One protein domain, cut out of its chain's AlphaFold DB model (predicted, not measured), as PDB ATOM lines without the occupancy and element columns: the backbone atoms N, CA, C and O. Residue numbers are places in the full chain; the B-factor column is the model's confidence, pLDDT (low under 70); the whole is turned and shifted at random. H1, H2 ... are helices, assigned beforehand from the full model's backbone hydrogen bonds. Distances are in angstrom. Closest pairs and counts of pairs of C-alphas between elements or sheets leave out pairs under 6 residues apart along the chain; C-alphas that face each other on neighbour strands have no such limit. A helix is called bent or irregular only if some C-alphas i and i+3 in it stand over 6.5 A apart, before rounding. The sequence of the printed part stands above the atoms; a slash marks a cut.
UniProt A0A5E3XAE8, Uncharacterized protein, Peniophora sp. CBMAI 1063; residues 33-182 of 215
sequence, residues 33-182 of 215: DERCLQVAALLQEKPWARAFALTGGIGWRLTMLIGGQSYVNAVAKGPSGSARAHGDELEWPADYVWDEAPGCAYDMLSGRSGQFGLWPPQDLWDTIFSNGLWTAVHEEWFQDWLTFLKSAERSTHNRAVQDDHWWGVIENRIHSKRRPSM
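Overview. This is residues 33 to 182 of the 215 residues of an uncharacterized protein of Peniophora sp. CBMAI 1063 (UniProt A0A5E3XAE8). A cluster of mostly short, crossed helices, H1, H2, H4, H5 and H6, gathers round H3, and at one end two longer helices, H7 and H8, meet near their ends as a V. At the other end of the long axis a long loop, residues 76 to 102, reaches away from the cluster and comes back. The printed part has 150 residues with eight named helices, H1 to H8 in chain order, and no named strand; the class is all helix. The whole is compact by its radius of gyration of the C-alphas, 17.0 A, but elongated in outline, spanning 62 by 34 by 28 A.

Arrangement. H1, residues 33 to 45, and H2, residues 49 to 54, only just touch, with 3 pairs of C-alphas within 8 A, and touch only at the corner, closest at Leu 43 and Ala 49, 5.2 A. H3, residues 57 to 66, is the hub, touching five helices. It touches H1 about perpendicular at 81 degrees, with the C-alphas of Ala 40 and Ile 66 closest at 5.8 A. H3 touches H2 only at the corner, with the C-alphas of Ala 53 and Trp 60 4.4 A apart. H4, residues 68 to 75, touches H3 only at the corner, closest at the C-alphas of Met 64 and Val 72, 6.2 A. H5, residues 103 to 110, touches H2 about perpendicular at 78 degrees, closest at the C-alphas of Phe 52 and Tyr 106, 6.6 A. H5 and H3 only just touch, with 3 pairs of C-alphas within 8 A, closest at Gly 59 and Ser 110, 7.2 A. H6, residues 122 to 129, touches H3 at a steep tilt of 59 degrees, opposite ways, with the C-alphas of Ile 58 and Gln 122 closest at 6.5 A. H7, residues 136 to 150, is near H3, with no pair of C-alphas within 8 A but 9 within 10 A. H8, residues 163 to 177, touches H7 at a steep tilt of 61 degrees, opposite ways, closest at the C-alphas of Trp 141 and Arg 173, 7.0 A; H7 touches H8 with residues 137 to 141 alone, and H8 touches H7 with residues 170 to 174 alone. H8 is close to but not clearly touching H6, and apart from H3. Every O i to N i+4 pair is within hydrogen-bond range in H1, H2, H3, H4, H6 and H7, against 3 of 4 in H5 and 7 of 11 in H8.

Along the chain. H1 begins at C-alpha 33, (144.974, 100.344, 131.311), and is 18.3 A long from first to last C-alpha; H3 is 14.6 A, H7 20.8 A and H8 22.8 A. H8 ends at C-alpha 177, (154.637, 99.782, 157.966), and is only just irregular: C-alphas 164 and 167 are 6.8 A apart.

Size, cuts and confidence. The two C-alphas farthest apart, those of Glu 91 and Met 182, are 63.7 A apart. The printed part has no cut; the links H4 to H5, H5 to H6 and H7 to H8 are long, and residues 151 to 156 stand free. The mean pLDDT of the printed part is 75.2, with residues 77 to 100, 130 to 132, 152 to 158 and 175 to 182 under 70.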
ATOM      1  N   ASP A  33     146.265 100.106 131.968       85.88
ATOM      2  CA  ASP A  33     144.974 100.344 131.311       85.88
ATOM      3  C   ASP A  33     144.603  99.223 130.334       85.88
ATOM      4  O   ASP A  33     143.496  98.684 130.408       85.88
ATOM      5  N   GLU A  34     145.539  98.802 129.471       84.56
ATOM      6  CA  GLU A  34     145.348  97.633 128.592       84.56
ATOM      7  C   GLU A  34     144.978  96.398 129.408       84.56
ATOM      8  O   GLU A  34     144.114  95.603 129.028       84.56
ATOM      9  N   ARG A  35     145.607  96.263 130.573       82.69
ATOM     10  CA  ARG A  35     145.359  95.143 131.453       82.69
ATOM     11  C   ARG A  35     143.978  95.201 132.096       82.69
ATOM     12  O   ARG A  35     143.297  94.178 132.143       82.69
ATOM     13  N   CYS A  36     143.553  96.367 132.575       87.38
ATOM     14  CA  CYS A  36     142.200  96.556 133.089       87.38
ATOM     15  C   CYS A  36     141.150  96.211 132.028       87.38
ATOM     16  O   CYS A  36     140.185  95.523 132.353       87.38
ATOM     17  N   LEU A  37     141.365  96.608 130.771       88.62
ATOM     18  CA  LEU A  37     140.476  96.252 129.661       88.62
ATOM     19  C   LEU A  37     140.433  94.738 129.422       88.62
ATOM     20  O   LEU A  37     139.348  94.170 129.310       88.62
ATOM     21  N   GLN A  38     141.588  94.068 129.410       87.19
ATOM     22  CA  GLN A  38     141.655  92.617 129.224       87.19
ATOM     23  C   GLN A  38     140.950  91.856 130.357       87.19
ATOM     24  O   GLN A  38     140.180  90.934 130.097       87.19
ATOM     25  N   VAL A  39     141.182  92.241 131.615       88.38
ATOM     26  CA  VAL A  39     140.508  91.620 132.767       88.38
ATOM     27  C   VAL A  39     139.014  91.884 132.730       88.38
ATOM     28  O   VAL A  39     138.243  90.961 132.967       88.38
ATOM     29  N   ALA A  40     138.590  93.109 132.412       89.94
ATOM     30  CA  ALA A  40     137.174  93.437 132.293       89.94
ATOM     31  C   ALA A  40     136.486  92.558 131.238       89.94
ATOM     32  O   ALA A  40     135.419  92.013 131.517       89.94
ATOM     33  N   ALA A  41     137.124  92.359 130.080       88.81
ATOM     34  CA  ALA A  41     136.625  91.464 129.041       88.81
ATOM     35  C   ALA A  41     136.524  90.013 129.543       88.81
ATOM     36  O   ALA A  41     135.474  89.392 129.409       88.81
ATOM     37  N   LEU A  42     137.561  89.490 130.208       86.81
ATOM     38  CA  LEU A  42     137.532  88.133 130.772       86.81
ATOM     39  C   LEU A  42     136.429  87.958 131.822       86.81
ATOM     40  O   LEU A  42     135.703  86.970 131.768       86.81
ATOM     41  N   LEU A  43     136.270  88.916 132.740       86.31
ATOM     42  CA  LEU A  43     135.203  88.890 133.745       86.31
ATOM     43  C   LEU A  43     133.817  88.875 133.078       86.31
ATOM     44  O   LEU A  43     132.930  88.161 133.530       86.31
ATOM     45  N   GLN A  44     133.615  89.627 131.996       83.81
ATOM     46  CA  GLN A  44     132.317  89.702 131.317       83.81
ATOM     47  C   GLN A  44     132.018  88.484 130.436       83.81
ATOM     48  O   GLN A  44     130.880  88.013 130.405       83.81
ATOM     49  N   GLU A  45     133.016  87.986 129.711       82.06
ATOM     50  CA  GLU A  45     132.822  86.982 128.663       82.06
ATOM     51  C   GLU A  45     132.980  85.544 129.160       82.06
ATOM     52  O   GLU A  45     132.454  84.619 128.534       82.06
ATOM     53  N   LYS A  46     133.735  85.321 130.243       81.62
ATOM     54  CA  LYS A  46     134.128  83.976 130.670       81.62
ATOM     55  C   LYS A  46     133.400  83.568 131.955       81.62
ATOM     56  O   LYS A  46     133.680  84.131 133.010       81.62
ATOM     57  N   PRO A  47     132.523  82.545 131.913       75.25
ATOM     58  CA  PRO A  47     131.809  82.061 133.100       75.25
ATOM     59  C   PRO A  47     132.742  81.671 134.256       75.25
ATOM     60  O   PRO A  47     132.519  82.065 135.400       75.25
ATOM     61  N   TRP A  48     133.861  81.015 133.936       78.88
ATOM     62  CA  TRP A  48     134.879  80.606 134.907       78.88
ATOM     63  C   TRP A  48     135.597  81.763 135.605       78.88
ATOM     64  O   TRP A  48     136.184  81.570 136.667       78.88
ATOM     65  N   ALA A  49     135.523  82.995 135.094       84.00
ATOM     66  CA  ALA A  49     136.123  84.144 135.773       84.00
ATOM     67  C   ALA A  49     135.427  84.452 137.114       84.00
ATOM     68  O   ALA A  49     135.962  85.181 137.952       84.00
ATOM     69  N   ARG A  50     134.248  83.868 137.365       80.25
ATOM     70  CA  ARG A  50     133.582  83.925 138.671       80.25
ATOM     71  C   ARG A  50     134.316  83.121 139.735       80.25
ATOM     72  O   ARG A  50     134.372  83.590 140.868       80.25
ATOM     73  N   ALA A  51     134.921  81.979 139.397       80.06
ATOM     74  CA  ALA A  51     135.705  81.206 140.362       80.06
ATOM     75  C   ALA A  51     136.876  82.026 140.917       80.06
ATOM     76  O   ALA A  51     137.125  81.995 142.115       80.06
ATOM     77  N   PHE A  52     137.516  82.848 140.084       83.31
ATOM     78  CA  PHE A  52     138.551  83.792 140.518       83.31
ATOM     79  C   PHE A  52     138.048  84.862 141.498       83.31
ATOM     80  O   PHE A  52     138.765  85.286 142.400       83.31
ATOM     81  N   ALA A  53     136.808  85.323 141.341       83.69
ATOM     82  CA  ALA A  53     136.210  86.232 142.311       83.69
ATOM     83  C   ALA A  53     135.892  85.498 143.627       83.69
ATOM     84  O   ALA A  53     136.137  86.028 144.711       83.69
ATOM     85  N   LEU A  54     135.377  84.268 143.529       81.00
ATOM     86  CA  LEU A  54     134.964  83.446 144.667       81.00
ATOM     87  C   LEU A  54     136.134  82.878 145.480       81.00
ATOM     88  O   LEU A  54     135.940  82.584 146.658       81.00
ATOM     89  N   THR A  55     137.347  82.785 144.919       78.88
ATOM     90  CA  THR A  55     138.553  82.438 145.694       78.88
ATOM     91  C   THR A  55     138.895  83.476 146.766       78.88
ATOM     92  O   THR A  55     139.673  83.185 147.669       78.88
ATOM     93  N   GLY A  56     138.301  84.673 146.719       82.88
ATOM     94  CA  GLY A  56     138.544  85.706 147.720       82.88
ATOM     95  C   GLY A  56     139.873  86.428 147.493       82.88
ATOM     96  O   GLY A  56     140.372  86.511 146.370       82.88
ATOM     97  N   GLY A  57     140.434  86.997 148.563       87.25
ATOM     98  CA  GLY A  57     141.766  87.605 148.541       87.25
ATOM     99  C   GLY A  57     141.955  88.656 147.441       87.25
ATOM    100  O   GLY A  57     141.103  89.529 147.231       87.25
ATOM    101  N   ILE A  58     143.091  88.570 146.742       88.19
ATOM    102  CA  ILE A  58     143.422  89.493 145.654       88.19
ATOM    103  C   ILE A  58     142.461  89.342 144.466       88.19
ATOM    104  O   ILE A  58     142.071  90.355 143.882       88.19
ATOM    105  N   GLY A  59     141.994  88.128 144.160       88.06
ATOM    106  CA  GLY A  59     141.047  87.891 143.072       88.06
ATOM    107  C   GLY A  59     139.700  88.589 143.264       88.06
ATOM    108  O   GLY A  59     139.207  89.276 142.357       88.06
ATOM    109  N   TRP A  60     139.153  88.542 144.481       86.56
ATOM    110  CA  TRP A  60     137.962  89.316 144.840       86.56
ATOM    111  C   TRP A  60     138.201  90.824 144.721       86.56
ATOM    112  O   TRP A  60     137.394  91.547 144.127       86.56
ATOM    113  N   ARG A  61     139.334  91.323 145.229       89.75
ATOM    114  CA  ARG A  61     139.611  92.765 145.207       89.75
ATOM    115  C   ARG A  61     139.780  93.311 143.791       89.75
ATOM    116  O   ARG A  61     139.260  94.394 143.498       89.75
ATOM    117  N   LEU A  62     140.459  92.567 142.919       89.94
ATOM    118  CA  LEU A  62     140.617  92.901 141.501       89.94
ATOM    119  C   LEU A  62     139.285  92.890 140.766       89.94
ATOM    120  O   LEU A  62     139.001  93.798 139.986       89.94
ATOM    121  N   THR A  63     138.438  91.915 141.081       88.56
ATOM    122  CA  THR A  63     137.076  91.842 140.558       88.56
ATOM    123  C   THR A  63     136.270  93.090 140.921       88.56
ATOM    124  O   THR A  63     135.639  93.684 140.047       88.56
ATOM    125  N   MET A  64     136.331  93.542 142.177       88.94
ATOM    126  CA  MET A  64     135.668  94.782 142.595       88.94
ATOM    127  C   MET A  64     136.238  96.017 141.891       88.94
ATOM    128  O   MET A  64     135.484  96.917 141.526       88.94
ATOM    129  N   LEU A  65     137.564  96.079 141.726       90.62
ATOM    130  CA  LEU A  65     138.237  97.209 141.085       90.62
ATOM    131  C   LEU A  65     137.875  97.325 139.597       90.62
ATOM    132  O   LEU A  65     137.675  98.436 139.115       90.62
ATOM    133  N   ILE A  66     137.835  96.200 138.878       91.44
ATOM    134  CA  ILE A  66     137.783  96.176 137.409       91.44
ATOM    135  C   ILE A  66     136.387  95.821 136.888       91.44
ATOM    136  O   ILE A  66     135.883  96.481 135.985       91.44
ATOM    137  N   GLY A  67     135.746  94.795 137.452       86.12
ATOM    138  CA  GLY A  67     134.420  94.335 137.020       86.12
ATOM    139  C   GLY A  67     133.280  95.263 137.447       86.12
ATOM    140  O   GLY A  67     132.201  95.238 136.856       86.12
ATOM    141  N   GLY A  68     133.515  96.100 138.460       85.94
ATOM    142  CA  GLY A  68     132.532  97.043 138.977       85.94
ATOM    143  C   GLY A  68     131.376  96.380 139.735       85.94
ATOM    144  O   GLY A  68     131.279  95.159 139.877       85.94
ATOM    145  N   GLN A  69     130.468  97.214 140.249       83.12
ATOM    146  CA  GLN A  69     129.424  96.770 141.177       83.12
ATOM    147  C   GLN A  69     128.425  95.789 140.545       83.12
ATOM    148  O   GLN A  69     127.919  94.901 141.224       83.12
ATOM    149  N   SER A  70     128.138  95.925 139.248       81.31
ATOM    150  CA  SER A  70     127.221  95.031 138.531       81.31
ATOM    151  C   SER A  70     127.741  93.594 138.494       81.31
ATOM    152  O   SER A  70     126.980  92.668 138.777       81.31
ATOM    153  N   TYR A  71     129.031  93.407 138.211       82.94
ATOM    154  CA  TYR A  71     129.659  92.091 138.213       82.94
ATOM    155  C   TYR A  71     129.754  91.516 139.630       82.94
ATOM    156  O   TYR A  71     129.391  90.364 139.851       82.94
ATOM    157  N   VAL A  72     130.139  92.337 140.613       81.25
ATOM    158  CA  VAL A  72     130.157  91.946 142.035       81.25
ATOM    159  C   VAL A  72     128.784  91.447 142.488       81.25
ATOM    160  O   VAL A  72     128.680  90.386 143.097       81.25
ATOM    161  N   ASN A  73     127.716  92.165 142.131       80.31
ATOM    162  CA  ASN A  73     126.347  91.753 142.436       80.31
ATOM    163  C   ASN A  73     125.968  90.440 141.737       80.31
ATOM    164  O   ASN A  73     125.176  89.677 142.280       80.31
ATOM    165  N   ALA A  74     126.497  90.175 140.540       75.06
ATOM    166  CA  ALA A  74     126.271  88.916 139.839       75.06
ATOM    167  C   ALA A  74     126.999  87.744 140.517       75.06
ATOM    168  O   ALA A  74     126.392  86.694 140.687       75.06
ATOM    169  N   VAL A  75     128.247  87.935 140.960       74.31
ATOM    170  CA  VAL A  75     129.010  86.923 141.716       74.31
ATOM    171  C   VAL A  75     128.368  86.649 143.080       74.31
ATOM    172  O   VAL A  75     128.258  85.499 143.494       74.31
ATOM    173  N   ALA A  76     127.885  87.690 143.764       73.38
ATOM    174  CA  ALA A  76     127.245  87.572 145.076       73.38
ATOM    175  C   ALA A  76     125.934  86.767 145.060       73.38
ATOM    176  O   ALA A  76     125.491  86.306 146.109       73.38
ATOM    177  N   LYS A  77     125.316  86.563 143.885       68.25
ATOM    178  CA  LYS A  77     124.164  85.657 143.733       68.25
ATOM    179  C   LYS A  77     124.537  84.180 143.915       68.25
ATOM    180  O   LYS A  77     123.634  83.353 143.973       68.25
ATOM    181  N   GLY A  78     125.826  83.862 144.047       59.81
ATOM    182  CA  GLY A  78     126.319  82.507 144.244       59.81
ATOM    183  C   GLY A  78     126.659  81.808 142.925       59.81
ATOM    184  O   GLY A  78     126.725  82.462 141.878       59.81
ATOM    185  N   PRO A  79     126.930  80.490 142.963       57.59
ATOM    186  CA  PRO A  79     127.262  79.724 141.768       57.59
ATOM    187  C   PRO A  79     126.163  79.865 140.711       57.59
ATOM    188  O   PRO A  79     124.984  80.048 141.021       57.59
ATOM    189  N   SER A  80     126.565  79.830 139.441       51.66
ATOM    190  CA  SER A  80     125.629  79.935 138.326       51.66
ATOM    191  C   SER A  80     124.597  78.803 138.432       51.66
ATOM    192  O   SER A  80     124.974  77.642 138.529       51.66
ATOM    193  N   GLY A  81     123.298  79.114 138.378       47.00
ATOM    194  CA  GLY A  81     122.222  78.105 138.391       47.00
ATOM    195  C   GLY A  81     122.118  77.267 137.108       47.00
ATOM    196  O   GLY A  81     121.091  76.649 136.864       47.00
ATOM    197  N   SER A  82     123.138  77.306 136.247       47.22
ATOM    198  CA  SER A  82     123.224  76.538 135.003       47.22
ATOM    199  C   SER A  82     124.690  76.213 134.710       47.22
ATOM    200  O   SER A  82     125.536  77.110 134.714       47.22
ATOM    201  N   ALA A  83     124.979  74.932 134.467       44.62
ATOM    202  CA  ALA A  83     126.243  74.474 133.901       44.62
ATOM    203  C   ALA A  83     126.216  74.620 132.381       44.62
ATOM    204  O   ALA A  83     125.199  74.350 131.743       44.62
ATOM    205  N   ARG A  84     127.362  74.941 131.784       44.62
ATOM    206  CA  ARG A  84     127.604  74.669 130.365       44.62
ATOM    207  C   ARG A  84     128.818  73.768 130.259       44.62
ATOM    208  O   ARG A  84     129.930  74.204 130.545       44.62
ATOM    209  N   ALA A  85     128.612  72.531 129.828       39.72
ATOM    210  CA  ALA A  85     129.716  71.696 129.384       39.72
ATOM    211  C   ALA A  85     129.851  71.896 127.874       39.72
ATOM    212  O   ALA A  85     128.905  71.667 127.131       39.72
ATOM    213  N   HIS A  86     131.017  72.342 127.411       47.25
ATOM    214  CA  HIS A  86     131.346  72.355 125.979       47.25
ATOM    215  C   HIS A  86     130.366  73.115 125.056       47.25
ATOM    216  O   HIS A  86     130.259  72.789 123.882       47.25
ATOM    217  N   GLY A  87     129.684  74.153 125.552       46.19
ATOM    218  CA  GLY A  87     128.757  74.955 124.741       46.19
ATOM    219  C   GLY A  87     127.343  74.379 124.606       46.19
ATOM    220  O   GLY A  87     126.470  75.113 124.150       46.19
ATOM    221  N   ASP A  88     127.102  73.161 125.099       46.09
ATOM    222  CA  ASP A  88     125.777  72.545 125.165       46.09
ATOM    223  C   ASP A  88     125.222  72.578 126.600       46.09
ATOM    224  O   ASP A  88     125.936  72.425 127.600       46.09
ATOM    225  N   GLU A  89     123.917  72.825 126.703       44.50
ATOM    226  CA  GLU A  89     123.163  72.800 127.955       44.50
ATOM    227  C   GLU A  89     122.869  71.334 128.306       44.50
ATOM    228  O   GLU A  89     122.090  70.663 127.633       44.50
ATOM    229  N   LEU A  90     123.556  70.805 129.318       49.62
ATOM    230  CA  LEU A  90     123.329  69.448 129.814       49.62
ATOM    231  C   LEU A  90     122.410  69.493 131.041       49.62
ATOM    232  O   LEU A  90     122.618  70.306 131.944       49.62
ATOM    233  N   GLU A  91     121.439  68.577 131.099       47.53
ATOM    234  CA  GLU A  91     120.612  68.323 132.286       47.53
ATOM    235  C   GLU A  91     121.463  67.672 133.392       47.53
ATOM    236  O   GLU A  91     121.565  66.450 133.497       47.53
ATOM    237  N   TRP A  92     122.111  68.495 134.216       47.28
ATOM    238  CA  TRP A  92     122.794  68.069 135.442       47.28
ATOM    239  C   TRP A  92     121.916  68.337 136.686       47.28
ATOM    240  O   TRP A  92     121.021  69.181 136.626       47.28
ATOM    241  N   PRO A  93     122.149  67.645 137.824       44.78
ATOM    242  CA  PRO A  93     121.436  67.882 139.087       44.78
ATOM    243  C   PRO A  93     121.501  69.351 139.549       44.78
ATOM    244  O   PRO A  93     122.488  70.042 139.308       44.78
ATOM    245  N   ALA A  94     120.439  69.822 140.207       44.31
ATOM    246  CA  ALA A  94     120.053  71.235 140.293       44.31
ATOM    247  C   ALA A  94     120.920  72.149 141.188       44.31
ATOM    248  O   ALA A  94     120.662  73.352 141.240       44.31
ATOM    249  N   ASP A  95     121.894  71.620 141.926       38.41
ATOM    250  CA  ASP A  95     122.310  72.265 143.174       38.41
ATOM    251  C   ASP A  95     123.817  72.468 143.403       38.41
ATOM    252  O   ASP A  95     124.176  73.061 144.421       38.41
ATOM    253  N   TYR A  96     124.715  72.141 142.461       41.81
ATOM    254  CA  TYR A  96     126.096  72.651 142.553       41.81
ATOM    255  C   TYR A  96     126.896  72.563 141.244       41.81
ATOM    256  O   TYR A  96     127.199  71.470 140.769       41.81
ATOM    257  N   VAL A  97     127.305  73.710 140.688       51.16
ATOM    258  CA  VAL A  97     128.239  73.792 139.550       51.16
ATOM    259  C   VAL A  97     129.290  74.852 139.858       51.16
ATOM    260  O   VAL A  97     128.969  76.027 140.045       51.16
ATOM    261  N   TRP A  98     130.552  74.430 139.917       54.88
ATOM    262  CA  TRP A  98     131.706  75.316 140.017       54.88
ATOM    263  C   TRP A  98     132.298  75.474 138.616       54.88
ATOM    264  O   TRP A  98     132.809  74.507 138.054       54.88
ATOM    265  N   ASP A  99     132.221  76.672 138.036       61.88
ATOM    266  CA  ASP A  99     132.944  76.982 136.801       61.88
ATOM    267  C   ASP A  99     134.442  77.081 137.141       61.88
ATOM    268  O   ASP A  99     134.948  78.168 137.419       61.88
ATOM    269  N   GLU A 100     135.149  75.951 137.216       67.31
ATOM    270  CA  GLU A 100     136.570  75.937 137.578       67.31
ATOM    271  C   GLU A 100     137.381  76.708 136.534       67.31
ATOM    272  O   GLU A 100     137.358  76.410 135.338       67.31
ATOM    273  N   ALA A 101     138.090  77.742 136.987       70.44
ATOM    274  CA  ALA A 101     139.016  78.462 136.136       70.44
ATOM    275  C   ALA A 101     140.276  77.610 135.925       70.44
ATOM    276  O   ALA A 101     140.846  77.125 136.904       70.44
ATOM    277  N   PRO A 102     140.758  77.438 134.680       77.62
ATOM    278  CA  PRO A 102     142.032  76.763 134.454       77.62
ATOM    279  C   PRO A 102     143.164  77.526 135.161       77.62
ATOM    280  O   PRO A 102     143.087  78.740 135.326       77.62
ATOM    281  N   GLY A 103     144.257  76.865 135.551       75.25
ATOM    282  CA  GLY A 103     145.350  77.540 136.277       75.25
ATOM    283  C   GLY A 103     145.883  78.790 135.555       75.25
ATOM    284  O   GLY A 103     146.047  79.849 136.154       75.25
ATOM    285  N   CYS A 104     146.019  78.719 134.228       79.81
ATOM    286  CA  CYS A 104     146.423  79.859 133.401       79.81
ATOM    287  C   CYS A 104     145.390  81.002 133.357       79.81
ATOM    288  O   CYS A 104     145.750  82.132 133.034       79.81
ATOM    289  N   ALA A 105     144.120  80.755 133.687       82.25
ATOM    290  CA  ALA A 105     143.122  81.811 133.817       82.25
ATOM    291  C   ALA A 105     143.370  82.687 135.049       82.25
ATOM    292  O   ALA A 105     143.158  83.895 134.969       82.25
ATOM    293  N   TYR A 106     143.859  82.118 136.156       85.19
ATOM    294  CA  TYR A 106     144.258  82.900 137.331       85.19
ATOM    295  C   TYR A 106     145.418  83.838 136.988       85.19
ATOM    296  O   TYR A 106     145.359  85.023 137.308       85.19
ATOM    297  N   ASP A 107     146.408  83.342 136.244       84.50
ATOM    298  CA  ASP A 107     147.511  84.141 135.698       84.50
ATOM    299  C   ASP A 107     146.995  85.264 134.779       84.50
ATOM    300  O   ASP A 107     147.346  86.442 134.911       84.50
ATOM    301  N   MET A 108     146.079  84.913 133.875       85.69
ATOM    302  CA  MET A 108     145.409  85.852 132.979       85.69
ATOM    303  C   MET A 108     144.411  86.770 133.670       85.69
ATOM    304  O   MET A 108     143.930  87.670 132.989       85.69
ATOM    305  N   LEU A 109     144.085  86.618 134.954       87.56
ATOM    306  CA  LEU A 109     143.220  87.525 135.729       87.56
ATOM    307  C   LEU A 109     144.037  88.377 136.720       87.56
ATOM    308  O   LEU A 109     143.753  89.569 136.864       87.56
ATOM    309  N   SER A 110     145.153  87.862 137.242       85.12
ATOM    310  CA  SER A 110     146.159  88.622 138.007       85.12
ATOM    311  C   SER A 110     147.067  89.502 137.132       85.12
ATOM    312  O   SER A 110     147.672  90.465 137.592       85.12
ATOM    313  N   GLY A 111     147.127  89.255 135.830       79.81
ATOM    314  CA  GLY A 111     147.867  90.104 134.890       79.81
ATOM    315  C   GLY A 111     149.290  89.710 134.694       79.81
ATOM    316  O   GLY A 111     150.141  90.564 134.445       79.81
ATOM    317  N   ARG A 112     149.497  88.405 134.757       83.88
ATOM    318  CA  ARG A 112     150.719  87.754 134.365       83.88
ATOM    319  C   ARG A 112     150.833  87.716 132.839       83.88
ATOM    320  O   ARG A 112     149.900  87.324 132.140       83.88
ATOM    321  N   SER A 113     151.993  88.114 132.334       80.44
ATOM    322  CA  SER A 113     152.427  87.975 130.945       80.44
ATOM    323  C   SER A 113     153.830  87.372 130.944       80.44
ATOM    324  O   SER A 113     154.824  88.057 131.185       80.44
ATOM    325  N   GLY A 114     153.916  86.056 130.742       82.31
ATOM    326  CA  GLY A 114     155.162  85.311 130.935       82.31
ATOM    327  C   GLY A 114     155.538  85.220 132.417       82.31
ATOM    328  O   GLY A 114     154.765  84.696 133.207       82.31
ATOM    329  N   GLN A 115     156.721  85.719 132.782       80.81
ATOM    330  CA  GLN A 115     157.237  85.707 134.163       80.81
ATOM    331  C   GLN A 115     156.953  87.002 134.936       80.81
ATOM    332  O   GLN A 115     157.470  87.184 136.034       80.81
ATOM    333  N   PHE A 116     156.206  87.932 134.340       84.00
ATOM    334  CA  PHE A 116     155.959  89.258 134.896       84.00
ATOM    335  C   PHE A 116     154.474  89.447 135.164       84.00
ATOM    336  O   PHE A 116     153.664  89.141 134.293       84.00
ATOM    337  N   GLY A 117     154.116  90.007 136.317       85.88
ATOM    338  CA  GLY A 117     152.736  90.332 136.678       85.88
ATOM    339  C   GLY A 117     152.569  91.775 137.142       85.88
ATOM    340  O   GLY A 117     153.493  92.362 137.703       85.88
ATOM    341  N   LEU A 118     151.383  92.354 136.930       88.00
ATOM    342  CA  LEU A 118     150.994  93.621 137.576       88.00
ATOM    343  C   LEU A 118     150.411  93.417 138.976       88.00
ATOM    344  O   LEU A 118     150.467  94.330 139.798       88.00
ATOM    345  N   TRP A 119     149.874  92.230 139.245       90.56
ATOM    346  CA  TRP A 119     149.389  91.811 140.552       90.56
ATOM    347  C   TRP A 119     150.025  90.477 140.925       90.56
ATOM    348  O   TRP A 119     150.423  89.724 140.029       90.56
ATOM    349  N   PRO A 120     150.146  90.182 142.226       90.69
ATOM    350  CA  PRO A 120     150.717  88.923 142.650       90.69
ATOM    351  C   PRO A 120     149.837  87.749 142.211       90.69
ATOM    352  O   PRO A 120     148.608  87.884 142.166       90.69
ATOM    353  N   PRO A 121     150.450  86.592 141.918       88.81
ATOM    354  CA  PRO A 121     149.729  85.338 141.769       88.81
ATOM    355  C   PRO A 121     148.838  85.054 142.989       88.81
ATOM    356  O   PRO A 121     149.206  85.366 144.126       88.81
ATOM    357  N   GLN A 122     147.651  84.492 142.747       85.38
ATOM    358  CA  GLN A 122     146.658  84.221 143.795       85.38
ATOM    359  C   GLN A 122     147.197  83.227 144.835       85.38
ATOM    360  O   GLN A 122     147.064  83.454 146.031       85.38
ATOM    361  N   ASP A 123     147.858  82.166 144.386       85.44
ATOM    362  CA  ASP A 123     148.503  81.158 145.230       85.44
ATOM    363  C   ASP A 123     149.592  81.758 146.132       85.44
ATOM    364  O   ASP A 123     149.666  81.454 147.325       85.44
ATOM    365  N   LEU A 124     150.405  82.666 145.589       88.25
ATOM    366  CA  LEU A 124     151.413  83.383 146.363       88.25
ATOM    367  C   LEU A 124     150.770  84.323 147.391       88.25
ATOM    368  O   LEU A 124     151.209  84.376 148.542       88.25
ATOM    369  N   TRP A 125     149.726  85.053 146.990       87.88
ATOM    370  CA  TRP A 125     148.956  85.910 147.891       87.88
ATOM    371  C   TRP A 125     148.382  85.107 149.061       87.88
ATOM    372  O   TRP A 125     148.584  85.464 150.226       87.88
ATOM    373  N   ASP A 126     147.724  83.992 148.760       84.75
ATOM    374  CA  ASP A 126     147.109  83.124 149.759       84.75
ATOM    375  C   ASP A 126     148.163  82.490 150.672       84.75
ATOM    376  O   ASP A 126     147.941  82.380 151.877       84.75
ATOM    377  N   THR A 127     149.348  82.172 150.146       86.88
ATOM    378  CA  THR A 127     150.478  81.672 150.947       86.88
ATOM    379  C   THR A 127     150.969  82.713 151.955       86.88
ATOM    380  O   THR A 127     151.219  82.380 153.114       86.88
ATOM    381  N   ILE A 128     151.096  83.980 151.547       84.56
ATOM    382  CA  ILE A 128     151.613  85.049 152.416       84.56
ATOM    383  C   ILE A 128     150.583  85.465 153.471       84.56
ATOM    384  O   ILE A 128     150.941  85.725 154.622       84.56
ATOM    385  N   PHE A 129     149.301  85.530 153.106       79.06
ATOM    386  CA  PHE A 129     148.259  86.033 154.004       79.06
ATOM    387  C   PHE A 129     147.496  84.938 154.761       79.06
ATOM    388  O   PHE A 129     146.902  85.243 155.792       79.06
ATOM    389  N   SER A 130     147.601  83.672 154.339       65.69
ATOM    390  CA  SER A 130     147.238  82.391 154.991       65.69
ATOM    391  C   SER A 130     145.830  82.208 155.580       65.69
ATOM    392  O   SER A 130     145.434  81.080 155.856       65.69
ATOM    393  N   ASN A 131     145.047  83.271 155.777       66.75
ATOM    394  CA  ASN A 131     143.761  83.215 156.471       66.75
ATOM    395  C   ASN A 131     142.552  83.423 155.550       66.75
ATOM    396  O   ASN A 131     141.425  83.332 156.027       66.75
ATOM    397  N   GLY A 132     142.762  83.734 154.265       67.19
ATOM    398  CA  GLY A 132     141.687  84.019 153.304       67.19
ATOM    399  C   GLY A 132     140.827  85.246 153.651       67.19
ATOM    400  O   GLY A 132     139.844  85.524 152.968       67.19
ATOM    401  N   LEU A 133     141.176  85.999 154.699       74.94
ATOM    402  CA  LEU A 133     140.418  87.157 155.165       74.94
ATOM    403  C   LEU A 133     141.013  88.431 154.574       74.94
ATOM    404  O   LEU A 133     142.205  88.688 154.697       74.94
ATOM    405  N   TRP A 134     140.182  89.289 153.984       82.44
ATOM    406  CA  TRP A 134     140.614  90.619 153.557       82.44
ATOM    407  C   TRP A 134     140.595  91.589 154.748       82.44
ATOM    408  O   TRP A 134     139.530  91.972 155.228       82.44
ATOM    409  N   THR A 135     141.768  91.965 155.263       83.25
ATOM    410  CA  THR A 135     141.915  92.887 156.401       83.25
ATOM    411  C   THR A 135     142.244  94.309 155.937       83.25
ATOM    412  O   THR A 135     142.595  94.531 154.780       83.25
ATOM    413  N   ALA A 136     142.208  95.284 156.853       83.31
ATOM    414  CA  ALA A 136     142.627  96.659 156.558       83.31
ATOM    415  C   ALA A 136     144.076  96.744 156.040       83.31
ATOM    416  O   ALA A 136     144.361  97.527 155.143       83.31
ATOM    417  N   VAL A 137     144.975  95.879 156.529       82.81
ATOM    418  CA  VAL A 137     146.369  95.815 156.055       82.81
ATOM    419  C   VAL A 137     146.433  95.400 154.582       82.81
ATOM    420  O   VAL A 137     147.264  95.912 153.833       82.81
ATOM    421  N   HIS A 138     145.546  94.495 154.159       85.38
ATOM    422  CA  HIS A 138     145.463  94.045 152.767       85.38
ATOM    423  C   HIS A 138     144.958  95.180 151.872       85.38
ATOM    424  O   HIS A 138     145.538  95.433 150.816       85.38
ATOM    425  N   GLU A 139     143.939  95.914 152.331       89.06
ATOM    426  CA  GLU A 139     143.411  97.075 151.610       89.06
ATOM    427  C   GLU A 139     144.452  98.193 151.479       89.06
ATOM    428  O   GLU A 139     144.647  98.713 150.385       89.06
ATOM    429  N   GLU A 140     145.164  98.538 152.553       86.31
ATOM    430  CA  GLU A 140     146.217  99.558 152.508       86.31
ATOM    431  C   GLU A 140     147.336  99.186 151.536       86.31
ATOM    432  O   GLU A 140     147.765 100.017 150.733       86.31
ATOM    433  N   TRP A 141     147.809  97.936 151.587       89.31
ATOM    434  CA  TRP A 141     148.804  97.447 150.636       89.31
ATOM    435  C   TRP A 141     148.289  97.564 149.196       89.31
ATOM    436  O   TRP A 141     149.004  98.055 148.318       89.31
ATOM    437  N   PHE A 142     147.035  97.166 148.965       90.62
ATOM    438  CA  PHE A 142     146.415  97.190 147.647       90.62
ATOM    439  C   PHE A 142     146.290  98.614 147.101       90.62
ATOM    440  O   PHE A 142     146.637  98.852 145.946       90.62
ATOM    441  N   GLN A 143     145.843  99.574 147.914       91.25
ATOM    442  CA  GLN A 143     145.705 100.974 147.500       91.25
ATOM    443  C   GLN A 143     147.057 101.636 147.216       91.25
ATOM    444  O   GLN A 143     147.193 102.367 146.229       91.25
ATOM    445  N   ASP A 144     148.079 101.346 148.021       88.38
ATOM    446  CA  ASP A 144     149.438 101.828 147.770       88.38
ATOM    447  C   ASP A 144     150.002 101.268 146.463       88.38
ATOM    448  O   ASP A 144     150.662 101.980 145.699       88.38
ATOM    449  N   TRP A 145     149.766  99.978 146.209       90.38
ATOM    450  CA  TRP A 145     150.186  99.333 144.972       90.38
ATOM    451  C   TRP A 145     149.427  99.895 143.770       90.38
ATOM    452  O   TRP A 145     150.037 100.266 142.771       90.38
ATOM    453  N   LEU A 146     148.111 100.069 143.890       89.31
ATOM    454  CA  LEU A 146     147.269 100.677 142.863       89.31
ATOM    455  C   LEU A 146     147.721 102.104 142.526       89.31
ATOM    456  O   LEU A 146     147.798 102.471 141.355       89.31
ATOM    457  N   THR A 147     148.059 102.900 143.538       88.25
ATOM    458  CA  THR A 147     148.584 104.260 143.356       88.25
ATOM    459  C   THR A 147     149.927 104.233 142.632       88.25
ATOM    460  O   THR A 147     150.139 104.988 141.679       88.25
ATOM    461  N   PHE A 148     150.818 103.318 143.022       85.88
ATOM    462  CA  PHE A 148     152.084 103.095 142.328       85.88
ATOM    463  C   PHE A 148     151.865 102.726 140.851       85.88
ATOM    464  O   PHE A 148     152.468 103.352 139.973       85.88
ATOM    465  N   LEU A 149     150.948 101.792 140.572       85.94
ATOM    466  CA  LEU A 149     150.601 101.354 139.219       85.94
ATOM    467  C   LEU A 149     149.980 102.462 138.360       85.94
ATOM    468  O   LEU A 149     150.172 102.440 137.146       85.94
ATOM    469  N   LYS A 150     149.265 103.419 138.964       83.94
ATOM    470  CA  LYS A 150     148.587 104.532 138.274       83.94
ATOM    471  C   LYS A 150     149.419 105.803 138.120       83.94
ATOM    472  O   LYS A 150     149.057 106.654 137.314       83.94
ATOM    473  N   SER A 151     150.499 105.969 138.884       82.25
ATOM    474  CA  SER A 151     151.365 107.157 138.783       82.25
ATOM    475  C   SER A 151     151.849 107.372 137.333       82.25
ATOM    476  O   SER A 151     151.918 106.427 136.563       82.25
ATOM    477  N   ALA A 152     152.169 108.585 136.880       56.44
ATOM    478  CA  ALA A 152     152.532 108.824 135.466       56.44
ATOM    479  C   ALA A 152     154.034 108.604 135.157       56.44
ATOM    480  O   ALA A 152     154.462 108.682 134.011       56.44
ATOM    481  N   GLU A 153     154.857 108.336 136.175       54.53
ATOM    482  CA  GLU A 153     156.257 108.791 136.157       54.53
ATOM    483  C   GLU A 153     157.328 107.740 135.815       54.53
ATOM    484  O   GLU A 153     158.520 108.025 135.900       54.53
ATOM    485  N   ARG A 154     156.964 106.515 135.419       50.78
ATOM    486  CA  ARG A 154     157.952 105.498 135.009       50.78
ATOM    487  C   ARG A 154     157.402 104.656 133.872       50.78
ATOM    488  O   ARG A 154     156.241 104.261 133.913       50.78
ATOM    489  N   SER A 155     158.249 104.396 132.877       53.22
ATOM    490  CA  SER A 155     157.956 103.543 131.726       53.22
ATOM    491  C   SER A 155     157.221 102.266 132.146       53.22
ATOM    492  O   SER A 155     157.547 101.635 133.152       53.22
ATOM    493  N   THR A 156     156.225 101.884 131.356       54.47
ATOM    494  CA  THR A 156     155.287 100.767 131.570       54.47
ATOM    495  C   THR A 156     155.950  99.423 131.892       54.47
ATOM    496  O   THR A 156     155.360  98.601 132.585       54.47
ATOM    497  N   HIS A 157     157.208  99.234 131.488       52.44
ATOM    498  CA  HIS A 157     158.006  98.034 131.754       52.44
ATOM    499  C   HIS A 157     158.548  97.953 133.194       52.44
ATOM    500  O   HIS A 157     158.824  96.862 133.675       52.44
ATOM    501  N   ASN A 158     158.661  99.076 133.913       55.66
ATOM    502  CA  ASN A 158     159.208  99.123 135.279       55.66
ATOM    503  C   ASN A 158     158.170  98.833 136.381       55.66
ATOM    504  O   ASN A 158     158.478  98.984 137.563       55.66
ATOM    505  N   ARG A 159     156.928  98.490 136.016       71.62
ATOM    506  CA  ARG A 159     155.832  98.263 136.976       71.62
ATOM    507  C   ARG A 159     155.468  96.812 137.177       71.62
ATOM    508  O   ARG A 159     154.956  96.481 138.241       71.62
ATOM    509  N   ALA A 160     155.713  95.978 136.174       79.81
ATOM    510  CA  ALA A 160     155.510  94.561 136.351       79.81
ATOM    511  C   ALA A 160     156.639  93.981 137.194       79.81
ATOM    512  O   ALA A 160     157.811  94.333 137.046       79.81
ATOM    513  N   VAL A 161     156.247  93.112 138.107       85.38
ATOM    514  CA  VAL A 161     157.137  92.433 139.034       85.38
ATOM    515  C   VAL A 161     157.313  91.018 138.520       85.38
ATOM    516  O   VAL A 161     156.350  90.385 138.086       85.38
ATOM    517  N   GLN A 162     158.554  90.548 138.528       85.56
ATOM    518  CA  GLN A 162     158.856  89.166 138.196       85.56
ATOM    519  C   GLN A 162     158.305  88.237 139.287       85.56
ATOM    520  O   GLN A 162     158.288  88.614 140.459       85.56
ATOM    521  N   ASP A 163     157.842  87.044 138.920       81.88
ATOM    522  CA  ASP A 163     157.110  86.158 139.837       81.88
ATOM    523  C   ASP A 163     157.856  85.855 141.152       81.88
ATOM    524  O   ASP A 163     157.260  85.843 142.228       81.88
ATOM    525  N   ASP A 164     159.175  85.689 141.079       85.06
ATOM    526  CA  ASP A 164     160.077  85.439 142.207       85.06
ATOM    527  C   ASP A 164     160.305  86.663 143.111       85.06
ATOM    528  O   ASP A 164     160.701  86.526 144.269       85.06
ATOM    529  N   HIS A 165     160.012  87.869 142.626       88.62
ATOM    530  CA  HIS A 165     160.166  89.111 143.385       88.62
ATOM    531  C   HIS A 165     158.906  89.518 144.157       88.62
ATOM    532  O   HIS A 165     158.990  90.359 145.062       88.62
ATOM    533  N   TRP A 166     157.744  88.932 143.851       89.88
ATOM    534  CA  TRP A 166     156.485  89.295 144.507       89.88
ATOM    535  C   TRP A 166     156.510  89.089 146.015       89.88
ATOM    536  O   TRP A 166     155.981  89.931 146.739       89.88
ATOM    537  N   TRP A 167     157.173  88.029 146.487       87.94
ATOM    538  CA  TRP A 167     157.339  87.780 147.917       87.94
ATOM    539  C   TRP A 167     157.932  89.004 148.621       87.94
ATOM    540  O   TRP A 167     157.324  89.563 149.530       87.94
ATOM    541  N   GLY A 168     159.072  89.496 148.126       85.56
ATOM    542  CA  GLY A 168     159.734  90.673 148.682       85.56
ATOM    543  C   GLY A 168     158.906  91.952 148.533       85.56
ATOM    544  O   GLY A 168     158.924  92.794 149.426       85.56
ATOM    545  N   VAL A 169     158.155  92.121 147.441       86.50
ATOM    546  CA  VAL A 169     157.284  93.299 147.246       86.50
ATOM    547  C   VAL A 169     156.136  93.328 148.257       86.50
ATOM    548  O   VAL A 169     155.815  94.393 148.798       86.50
ATOM    549  N   ILE A 170     155.527  92.174 148.521       85.38
ATOM    550  CA  ILE A 170     154.442  92.034 149.489       85.38
ATOM    551  C   ILE A 170     155.000  92.193 150.908       85.38
ATOM    552  O   ILE A 170     154.571  93.088 151.641       85.38
ATOM    553  N   GLU A 171     156.012  91.402 151.264       81.50
ATOM    554  CA  GLU A 171     156.597  91.369 152.603       81.50
ATOM    555  C   GLU A 171     157.194  92.730 152.996       81.50
ATOM    556  O   GLU A 171     156.826  93.294 154.032       81.50
ATOM    557  N   ASN A 172     158.037  93.334 152.151       79.12
ATOM    558  CA  ASN A 172     158.690  94.601 152.491       79.12
ATOM    559  C   ASN A 172     157.683  95.723 152.751       79.12
ATOM    560  O   ASN A 172     157.887  96.494 153.683       79.12
ATOM    561  N   ARG A 173     156.589  95.813 151.981       73.56
ATOM    562  CA  ARG A 173     155.579  96.873 152.158       73.56
ATOM    563  C   ARG A 173     154.708  96.675 153.398       73.56
ATOM    564  O   ARG A 173     154.279  97.656 154.001       73.56
ATOM    565  N   ILE A 174     154.461  95.429 153.802       71.81
ATOM    566  CA  ILE A 174     153.731  95.130 155.042       71.81
ATOM    567  C   ILE A 174     154.629  95.398 156.252       71.81
ATOM    568  O   ILE A 174     154.229  96.071 157.207       71.81
ATOM    569  N   HIS A 175     155.860  94.888 156.223       66.06
ATOM    570  CA  HIS A 175     156.773  94.965 157.358       66.06
ATOM    571  C   HIS A 175     157.395  96.354 157.537       66.06
ATOM    572  O   HIS A 175     157.639  96.750 158.679       66.06
ATOM    573  N   SER A 176     157.574  97.136 156.465       58.44
ATOM    574  CA  SER A 176     158.015  98.534 156.574       58.44
ATOM    575  C   SER A 176     157.008  99.399 157.332       58.44
ATOM    576  O   SER A 176     157.410 100.316 158.041       58.44
ATOM    577  N   LYS A 177     155.708  99.088 157.232       55.62
ATOM    578  CA  LYS A 177     154.637  99.782 157.966       55.62
ATOM    579  C   LYS A 177     154.433  99.244 159.385       55.62
ATOM    580  O   LYS A 177     154.070  99.999 160.280       55.62
ATOM    581  N   ARG A 178     154.718  97.955 159.620       51.88
ATOM    582  CA  ARG A 178     154.690  97.333 160.961       51.88
ATOM    583  C   ARG A 178     155.882  97.684 161.849       51.88
ATOM    584  O   ARG A 178     155.895  97.279 163.010       51.88
ATOM    585  N   ARG A 179     156.855  98.454 161.361       42.38
ATOM    586  CA  ARG A 179     157.826  99.134 162.219       42.38
ATOM    587  C   ARG A 179     157.421 100.599 162.405       42.38
ATOM    588  O   ARG A 179     158.051 101.467 161.803       42.38
ATOM    589  N   PRO A 180     156.469 100.929 163.299       46.22
ATOM    590  CA  PRO A 180     156.670 102.142 164.072       46.22
ATOM    591  C   PRO A 180     158.071 102.012 164.667       46.22
ATOM    592  O   PRO A 180     158.381 101.000 165.307       46.22
ATOM    593  N   SER A 181     158.962 102.965 164.400       47.62
ATOM    594  CA  SER A 181     160.207 102.977 165.154       47.62
ATOM    595  C   SER A 181     159.793 103.023 166.626       47.62
ATOM    596  O   SER A 181     158.938 103.821 167.001       47.62
ATOM    597  N   MET A 182     160.333 102.147 167.483       46.44
ATOM    598  CA  MET A 182     160.086 102.296 168.927       46.44
ATOM    599  C   MET A 182     160.364 103.748 169.340       46.44
ATOM    600  O   MET A 182     159.604 104.328 170.098       46.44
TER     601      MET A 182